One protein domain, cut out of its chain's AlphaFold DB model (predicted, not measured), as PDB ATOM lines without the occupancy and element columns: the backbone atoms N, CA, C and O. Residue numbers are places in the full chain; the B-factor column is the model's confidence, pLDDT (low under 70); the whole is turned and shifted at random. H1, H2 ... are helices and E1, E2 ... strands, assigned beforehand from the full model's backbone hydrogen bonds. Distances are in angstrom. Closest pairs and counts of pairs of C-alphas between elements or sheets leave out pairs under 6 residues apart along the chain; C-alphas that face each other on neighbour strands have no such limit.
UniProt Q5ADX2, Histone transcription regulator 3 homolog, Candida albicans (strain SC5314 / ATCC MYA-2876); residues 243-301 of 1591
ATOM      1  N   ALA A 243      31.166   6.212  25.485       78.31
ATOM      2  CA  ALA A 243      31.501   4.917  24.894       78.31
ATOM      3  C   ALA A 243      32.958   4.507  25.179       78.31
ATOM      4  O   ALA A 243      33.890   5.247  24.856       78.31
ATOM      5  N   VAL A 244      33.174   3.323  25.765       84.04
ATOM      6  CA  VAL A 244      34.514   2.776  26.063       84.04
ATOM      7  C   VAL A 244      34.792   1.566  25.168       84.04
ATOM      8  O   VAL A 244      34.218   0.497  25.370       84.04
ATOM      9  N   ILE A 245      35.693   1.724  24.194       84.29
ATOM     10  CA  ILE A 245      36.067   0.705  23.203       84.29
ATOM     11  C   ILE A 245      37.342  -0.014  23.659       84.29
ATOM     12  O   ILE A 245      38.395   0.605  23.818       84.29
ATOM     13  N   LYS A 246      37.270  -1.335  23.850       83.26
ATOM     14  CA  LYS A 246      38.409  -2.157  24.291       83.26
ATOM     15  C   LYS A 246      39.078  -2.858  23.108       83.26
ATOM     16  O   LYS A 246      38.459  -3.708  22.480       83.26
ATOM     17  N   SER A 247      40.346  -2.546  22.829       81.59
ATOM     18  CA  SER A 247      41.146  -3.224  21.795       81.59
ATOM     19  C   SER A 247      42.103  -4.258  22.400       81.59
ATOM     20  O   SER A 247      42.698  -4.050  23.463       81.59
ATOM     21  N   THR A 248      42.279  -5.396  21.721       75.94
ATOM     22  CA  THR A 248      43.159  -6.487  22.172       75.94
ATOM     23  C   THR A 248      44.635  -6.293  21.816       75.94
ATOM     24  O   THR A 248      45.471  -7.028  22.343       75.94
ATOM     25  N   SER A 249      44.982  -5.364  20.915       80.58
ATOM     26  CA  SER A 249      46.370  -5.151  20.477       80.58
ATOM     27  C   SER A 249      46.642  -3.718  19.995       80.58
ATOM     28  O   SER A 249      45.718  -2.951  19.731       80.58
ATOM     29  N   THR A 250      47.926  -3.378  19.854       84.18
ATOM     30  CA  THR A 250      48.440  -2.112  19.302       84.18
ATOM     31  C   THR A 250      48.538  -2.102  17.766       84.18
ATOM     32  O   THR A 250      49.139  -1.198  17.188       84.18
ATOM     33  N   LYS A 251      47.962  -3.087  17.063       86.69
ATOM     34  CA  LYS A 251      47.918  -3.117  15.591       86.69
ATOM     35  C   LYS A 251      46.718  -2.337  15.063       86.69
ATOM     36  O   LYS A 251      45.603  -2.509  15.548       86.69
ATOM     37  N   TRP A 252      46.919  -1.580  13.982       89.33
ATOM     38  CA  TRP A 252      45.851  -0.827  13.307       89.33
ATOM     39  C   TRP A 252      44.635  -1.688  12.940       89.33
ATOM     40  O   TRP A 252      43.506  -1.288  13.199       89.33
ATOM     41  N   VAL A 253      44.858  -2.896  12.405       87.23
ATOM     42  CA  VAL A 253      43.776  -3.824  12.017       87.23
ATOM     43  C   VAL A 253      42.885  -4.208  13.203       87.23
ATOM     44  O   VAL A 253      41.671  -4.290  13.032       87.23
ATOM     45  N   ASP A 254      43.480  -4.418  14.380       86.80
ATOM     46  CA  ASP A 254      42.763  -4.860  15.581       86.80
ATOM     47  C   ASP A 254      41.999  -3.693  16.232       86.80
ATOM     48  O   ASP A 254      40.928  -3.892  16.798       86.80
ATOM     49  N   LEU A 255      42.505  -2.460  16.098       89.30
ATOM     50  CA  LEU A 255      41.789  -1.246  16.497       89.30
ATOM     51  C   LEU A 255      40.556  -0.991  15.623       89.30
ATOM     52  O   LEU A 255      39.473  -0.742  16.149       89.30
ATOM     53  N   LEU A 256      40.728  -1.072  14.298       89.03
ATOM     54  CA  LEU A 256      39.644  -0.986  13.316       89.03
ATOM     55  C   LEU A 256      38.549  -2.024  13.629       89.03
ATOM     56  O   LEU A 256      37.367  -1.687  13.620       89.03
ATOM     57  N   ASP A 257      38.937  -3.254  13.993       86.95
ATOM     58  CA  ASP A 257      37.997  -4.289  14.448       86.95
ATOM     59  C   ASP A 257      37.305  -3.948  15.761       86.95
ATOM     60  O   ASP A 257      36.091  -4.099  15.849       86.95
ATOM     61  N   ALA A 258      38.039  -3.486  16.774       88.00
ATOM     62  CA  ALA A 258      37.450  -3.137  18.063       88.00
ATOM     63  C   ALA A 258      36.377  -2.045  17.919       88.00
ATOM     64  O   ALA A 258      35.317  -2.135  18.537       88.00
ATOM     65  N   ILE A 259      36.622  -1.051  17.057       87.78
ATOM     66  CA  ILE A 259      35.656   0.009  16.741       87.78
ATOM     67  C   ILE A 259      34.439  -0.570  16.010       87.78
ATOM     68  O   ILE A 259      33.306  -0.322  16.421       87.78
ATOM     69  N   ASN A 260      34.656  -1.387  14.975       86.71
ATOM     70  CA  ASN A 260      33.566  -2.011  14.222       86.71
ATOM     71  C   ASN A 260      32.707  -2.945  15.102       86.71
ATOM     72  O   ASN A 260      31.484  -2.942  14.973       86.71
ATOM     73  N   ILE A 261      33.318  -3.718  16.009       87.03
ATOM     74  CA  ILE A 261      32.617  -4.602  16.958       87.03
ATOM     75  C   ILE A 261      31.785  -3.779  17.940       87.03
ATOM     76  O   ILE A 261      30.607  -4.071  18.109       87.03
ATOM     77  N   HIS A 262      32.353  -2.723  18.532       86.87
ATOM     78  CA  HIS A 262      31.627  -1.884  19.488       86.87
ATOM     79  C   HIS A 262      30.418  -1.182  18.860       86.87
ATOM     80  O   HIS A 262      29.378  -1.039  19.497       86.87
ATOM     81  N   LEU A 263      30.536  -0.751  17.601       85.13
ATOM     82  CA  LEU A 263      29.394  -0.211  16.866       85.13
ATOM     83  C   LEU A 263      28.340  -1.290  16.658       85.13
ATOM     84  O   LEU A 263      27.183  -1.049  16.969       85.13
ATOM     85  N   LYS A 264      28.744  -2.481  16.204       82.17
ATOM     86  CA  LYS A 264      27.843  -3.607  15.934       82.17
ATOM     87  C   LYS A 264      27.091  -4.093  17.178       82.17
ATOM     88  O   LYS A 264      25.931  -4.460  17.064       82.17
ATOM     89  N   GLU A 265      27.724  -4.072  18.350       83.24
ATOM     90  CA  GLU A 265      27.095  -4.425  19.635       83.24
ATOM     91  C   GLU A 265      26.036  -3.407  20.096       83.24
ATOM     92  O   GLU A 265      25.153  -3.772  20.863       83.24
ATOM     93  N   ASN A 266      26.103  -2.157  19.620       82.06
ATOM     94  CA  ASN A 266      25.174  -1.077  19.976       82.06
ATOM     95  C   ASN A 266      24.140  -0.768  18.873       82.06
ATOM     96  O   ASN A 266      23.455   0.256  18.942       82.06
ATOM     97  N   GLN A 267      24.057  -1.596  17.826       81.35
ATOM     98  CA  GLN A 267      23.075  -1.432  16.753       81.35
ATOM     99  C   GLN A 267      21.682  -1.902  17.179       81.35
ATOM    100  O   GLN A 267      21.534  -2.923  17.841       81.35
ATOM    101  N   ASP A 268      20.666  -1.162  16.750       77.09
ATOM    102  CA  ASP A 268      19.258  -1.484  16.972       77.09
ATOM    103  C   ASP A 268      18.792  -2.536  15.946       77.09
ATOM    104  O   ASP A 268      18.886  -2.298  14.738       77.09
ATOM    105  N   GLU A 269      18.293  -3.696  16.398       76.46
ATOM    106  CA  GLU A 269      17.822  -4.777  15.510       76.46
ATOM    107  C   GLU A 269      16.713  -4.314  14.551       76.46
ATOM    108  O   GLU A 269      16.702  -4.735  13.394       76.46
ATOM    109  N   SER A 270      15.834  -3.402  14.983       72.00
ATOM    110  CA  SER A 270      14.766  -2.864  14.133       72.00
ATOM    111  C   SER A 270      15.322  -1.948  13.042       72.00
ATOM    112  O   SER A 270      14.975  -2.100  11.869       72.00
ATOM    113  N   LYS A 271      16.295  -1.083  13.380       71.81
ATOM    114  CA  LYS A 271      17.007  -0.266  12.381       71.81
ATOM    115  C   LYS A 271      17.838  -1.128  11.433       71.81
ATOM    116  O   LYS A 271      17.989  -0.771  10.267       71.81
ATOM    117  N   ILE A 272      18.390  -2.246  11.913       70.43
ATOM    118  CA  ILE A 272      19.109  -3.213  11.078       70.43
ATOM    119  C   ILE A 272      18.151  -3.887  10.092       70.43
ATOM    120  O   ILE A 272      18.513  -4.023   8.925       70.43
ATOM    121  N   GLU A 273      16.954  -4.310  10.511       68.40
ATOM    122  CA  GLU A 273      15.955  -4.880   9.595       68.40
ATOM    123  C   GLU A 273      15.518  -3.866   8.529       68.40
ATOM    124  O   GLU A 273      15.489  -4.205   7.339       68.40
ATOM    125  N   ASP A 274      15.279  -2.615   8.929       63.91
ATOM    126  CA  ASP A 274      14.923  -1.534   8.010       63.91
ATOM    127  C   ASP A 274      16.067  -1.198   7.038       63.91
ATOM    128  O   ASP A 274      15.824  -1.000   5.847       63.91
ATOM    129  N   ALA A 275      17.325  -1.207   7.493       61.52
ATOM    130  CA  ALA A 275      18.493  -0.940   6.646       61.52
ATOM    131  C   ALA A 275      18.913  -2.134   5.766       61.52
ATOM    132  O   ALA A 275      19.438  -1.943   4.663       61.52
ATOM    133  N   ASN A 276      18.672  -3.374   6.210       60.59
ATOM    134  CA  ASN A 276      18.988  -4.581   5.442       60.59
ATOM    135  C   ASN A 276      17.965  -4.868   4.341       60.59
ATOM    136  O   ASN A 276      18.339  -5.465   3.326       60.59
ATOM    137  N   ARG A 277      16.707  -4.435   4.494       51.57
ATOM    138  CA  ARG A 277      15.676  -4.563   3.450       51.57
ATOM    139  C   ARG A 277      16.125  -4.025   2.083       51.57
ATOM    140  O   ARG A 277      16.051  -4.793   1.124       51.57
ATOM    141  N   PRO A 278      16.682  -2.804   1.964       54.01
ATOM    142  CA  PRO A 278      17.162  -2.288   0.683       54.01
ATOM    143  C   PRO A 278      18.554  -2.819   0.269       54.01
ATOM    144  O   PRO A 278      19.115  -2.361  -0.725       54.01
ATOM    145  N   ARG A 279      19.144  -3.782   1.004       52.49
ATOM    146  CA  ARG A 279      20.486  -4.360   0.752       52.49
ATOM    147  C   ARG A 279      21.604  -3.314   0.601       52.49
ATOM    148  O   ARG A 279      22.593  -3.543  -0.097       52.49
ATOM    149  N   ILE A 280      21.482  -2.165   1.265       53.84
ATOM    150  CA  ILE A 280      22.447  -1.065   1.154       53.84
ATOM    151  C   ILE A 280      23.666  -1.376   2.033       53.84
ATOM    152  O   ILE A 280      23.663  -1.125   3.231       53.84
ATOM    153  N   ARG A 281      24.743  -1.902   1.436       58.22
ATOM    154  CA  ARG A 281      25.990  -2.248   2.157       58.22
ATOM    155  C   ARG A 281      26.884  -1.055   2.522       58.22
ATOM    156  O   ARG A 281      27.868  -1.230   3.229       58.22
ATOM    157  N   ILE A 282      26.577   0.145   2.034       65.70
ATOM    158  CA  ILE A 282      27.469   1.321   2.099       65.70
ATOM    159  C   ILE A 282      27.046   2.313   3.209       65.70
ATOM    160  O   ILE A 282      27.396   3.489   3.176       65.70
ATOM    161  N   PHE A 283      26.267   1.876   4.200       71.91
ATOM    162  CA  PHE A 283      25.876   2.748   5.309       71.91
ATOM    163  C   PHE A 283      26.959   2.797   6.392       71.91
ATOM    164  O   PHE A 283      27.561   1.775   6.711       71.91
ATOM    165  N   GLU A 284      27.198   3.973   6.977       81.09
ATOM    166  CA  GLU A 284      28.071   4.101   8.147       81.09
ATOM    167  C   GLU A 284      27.409   3.397   9.354       81.09
ATOM    168  O   GLU A 284      26.328   3.828   9.775       81.09
ATOM    169  N   PRO A 285      28.036   2.356   9.946       80.79
ATOM    170  CA  PRO A 285      27.453   1.555  11.030       80.79
ATOM    171  C   PRO A 285      26.972   2.362  12.240       80.79
ATOM    172  O   PRO A 285      26.053   1.926  12.933       80.79
ATOM    173  N   TYR A 286      27.568   3.534  12.481       83.97
ATOM    174  CA  TYR A 286      27.188   4.450  13.555       83.97
ATOM    175  C   TYR A 286      25.735   4.935  13.470       83.97
ATOM    176  O   TYR A 286      25.094   5.089  14.503       83.97
ATOM    177  N   VAL A 287      25.159   5.105  12.275       81.74
ATOM    178  CA  VAL A 287      23.773   5.603  12.139       81.74
ATOM    179  C   VAL A 287      22.730   4.562  12.571       81.74
ATOM    180  O   VAL A 287      21.601   4.909  12.913       81.74
ATOM    181  N   LEU A 288      23.120   3.283  12.603       81.77
ATOM    182  CA  LEU A 288      22.276   2.171  13.045       81.77
ATOM    183  C   LEU A 288      22.316   1.957  14.562       81.77
ATOM    184  O   LEU A 288      21.595   1.103  15.071       81.77
ATOM    185  N   THR A 289      23.147   2.709  15.288       80.21
ATOM    186  CA  THR A 289      23.195   2.604  16.747       80.21
ATOM    187  C   THR A 289      21.886   3.090  17.374       80.21
ATOM    188  O   THR A 289      21.256   4.044  16.899       80.21
ATOM    189  N   GLU A 290      21.415   2.385  18.403       75.00
ATOM    190  CA  GLU A 290      20.201   2.766  19.141       75.00
ATOM    191  C   GLU A 290      20.430   4.102  19.867       75.00
ATOM    192  O   GLU A 290      19.570   4.986  19.879       75.00
ATOM    193  N   GLU A 291      21.646   4.282  20.385       70.22
ATOM    194  CA  GLU A 291      22.038   5.385  21.252       70.22
ATOM    195  C   GLU A 291      23.256   6.144  20.673       70.22
ATOM    196  O   GLU A 291      24.239   5.505  20.297       70.22
ATOM    197  N   PRO A 292      23.242   7.492  20.606       72.41
ATOM    198  CA  PRO A 292      24.368   8.272  20.080       72.41
ATOM    199  C   PRO A 292      25.624   8.155  20.966       72.41
ATOM    200  O   PRO A 292      25.535   8.171  22.195       72.41
ATOM    201  N   LEU A 293      26.809   8.079  20.342       77.21
ATOM    202  CA  LEU A 293      28.110   7.989  21.025       77.21
ATOM    203  C   LEU A 293      28.728   9.395  21.136       77.21
ATOM    204  O   LEU A 293      29.477   9.828  20.257       77.21
ATOM    205  N   ASP A 294      28.416  10.116  22.219       77.72
ATOM    206  CA  ASP A 294      28.849  11.514  22.378       77.72
ATOM    207  C   ASP A 294      30.369  11.649  22.586       77.72
ATOM    208  O   ASP A 294      30.964  12.632  22.146       77.72
ATOM    209  N   ILE A 295      31.001  10.690  23.279       82.08
ATOM    210  CA  ILE A 295      32.440  10.689  23.607       82.08
ATOM    211  C   ILE A 295      32.998   9.268  23.465       82.08
ATOM    212  O   ILE A 295      32.469   8.347  24.092       82.08
ATOM    213  N   VAL A 296      34.088   9.097  22.705       84.22
ATOM    214  CA  VAL A 296      34.777   7.806  22.508       84.22
ATOM    215  C   VAL A 296      36.083   7.746  23.312       84.22
ATOM    216  O   VAL A 296      36.931   8.630  23.203       84.22
ATOM    217  N   ARG A 297      36.275   6.680  24.102       84.95
ATOM    218  CA  ARG A 297      37.529   6.363  24.820       84.95
ATOM    219  C   ARG A 297      38.047   4.979  24.430       84.95
ATOM    220  O   ARG A 297      37.259   4.040  24.375       84.95
ATOM    221  N   ILE A 298      39.360   4.832  24.216       84.54
ATOM    222  CA  ILE A 298      39.996   3.550  23.850       84.54
ATOM    223  C   ILE A 298      40.849   2.990  24.993       84.54
ATOM    224  O   ILE A 298      41.733   3.667  25.507       84.54
ATOM    225  N   GLU A 299      40.608   1.727  25.356       81.73
ATOM    226  CA  GLU A 299      41.369   0.979  26.365       81.73
ATOM    227  C   GLU A 299      42.021  -0.275  25.754       81.73
ATOM    228  O   GLU A 299      41.371  -1.050  25.057       81.73
ATOM    229  N   PHE A 300      43.297  -0.538  26.053       80.69
ATOM    230  CA  PHE A 300      43.998  -1.748  25.595       80.69
ATOM    231  C   PHE A 300      44.066  -2.809  26.716       80.69
ATOM    232  O   PHE A 300      44.735  -2.603  27.731       80.69
ATOM    233  N   THR A 301      43.392  -3.960  26.563       61.20
ATOM    234  CA  THR A 301      43.342  -5.035  27.592       61.20
ATOM    235  C   THR A 301      44.465  -6.082  27.463       61.20
ATOM    236  O   THR A 301      44.652  -6.663  26.397       61.20
TER     237      THR A 301
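This is residues 243 to 301 of the 1591 residues of the protein "Histone transcription regulator 3 homolog" of Candida albicans (strain SC5314 / ATCC MYA-2876) (UniProt Q5ADX2). A small sheet of two parallel strands, E1 and E2, makes one end of an elongated domain, with the longest helix, H1, packed on E1 and pointing away towards the other end. At that other end lies the short helix H2, where residues 276 to 282 stand free and stick out, and from there the chain folds back through H3 and a loop to E2. The printed part has 59 residues, with three named helices and two named strands in the order E1 H1 H2 H3 E2, a mixed class. It is only just loose, close to compact, with a radius of gyration of the C-alphas of 12.7 A and spans of 36 by 22 by 14 A.

E1, residues 243 to 247, and E2, residues 295 to 300, are parallel neighbours at 24 degrees; N 245 and O 297 are 2.8 A apart, and N 299 and O 245 2.9 A, both within hydrogen-bond range. With H1, H2 and H3 between them they form a strand-helix-strand unit, two parallel neighbour strands joined through helices. The closest C-alphas of E1 and H1, residues 252 to 265, are those of Ser 247 and Ala 258, 5.3 A apart. H1 and E2 are near each other. With residues 260 to 264 alone, H1 touches H3, residues 285 to 288; the closest C-alphas, of Leu 263 and Tyr 286, are 6.1 A apart. H3 and H2, residues 269 to 276, are close but not clearly touching, with the closest C-alphas, of Lys 271 and Leu 288, 5.8 A apart. H1 and H2 are apart. In H1 and H2 every O i to N i+4 pair is within hydrogen-bond range; H3 is too short for such a pair.

E1 begins at C-alpha 243 (31.501, 4.917, 24.894) and measures 13.0 A; E2 measures 17.1 A and ends at C-alpha 300 (43.998, -1.748, 25.595). H1 measures 20.1 A from C-alpha 252 (45.851, -0.827, 13.307), H2 10.1 A and H3 5.6 A.

The two C-alphas farthest apart, those of Pro 278 and Thr 301, are 37.6 A apart. The printed part has no cut and no long link. The mean pLDDT of the printed part is 77.4, with residues 273 to 282 and 301 under 70.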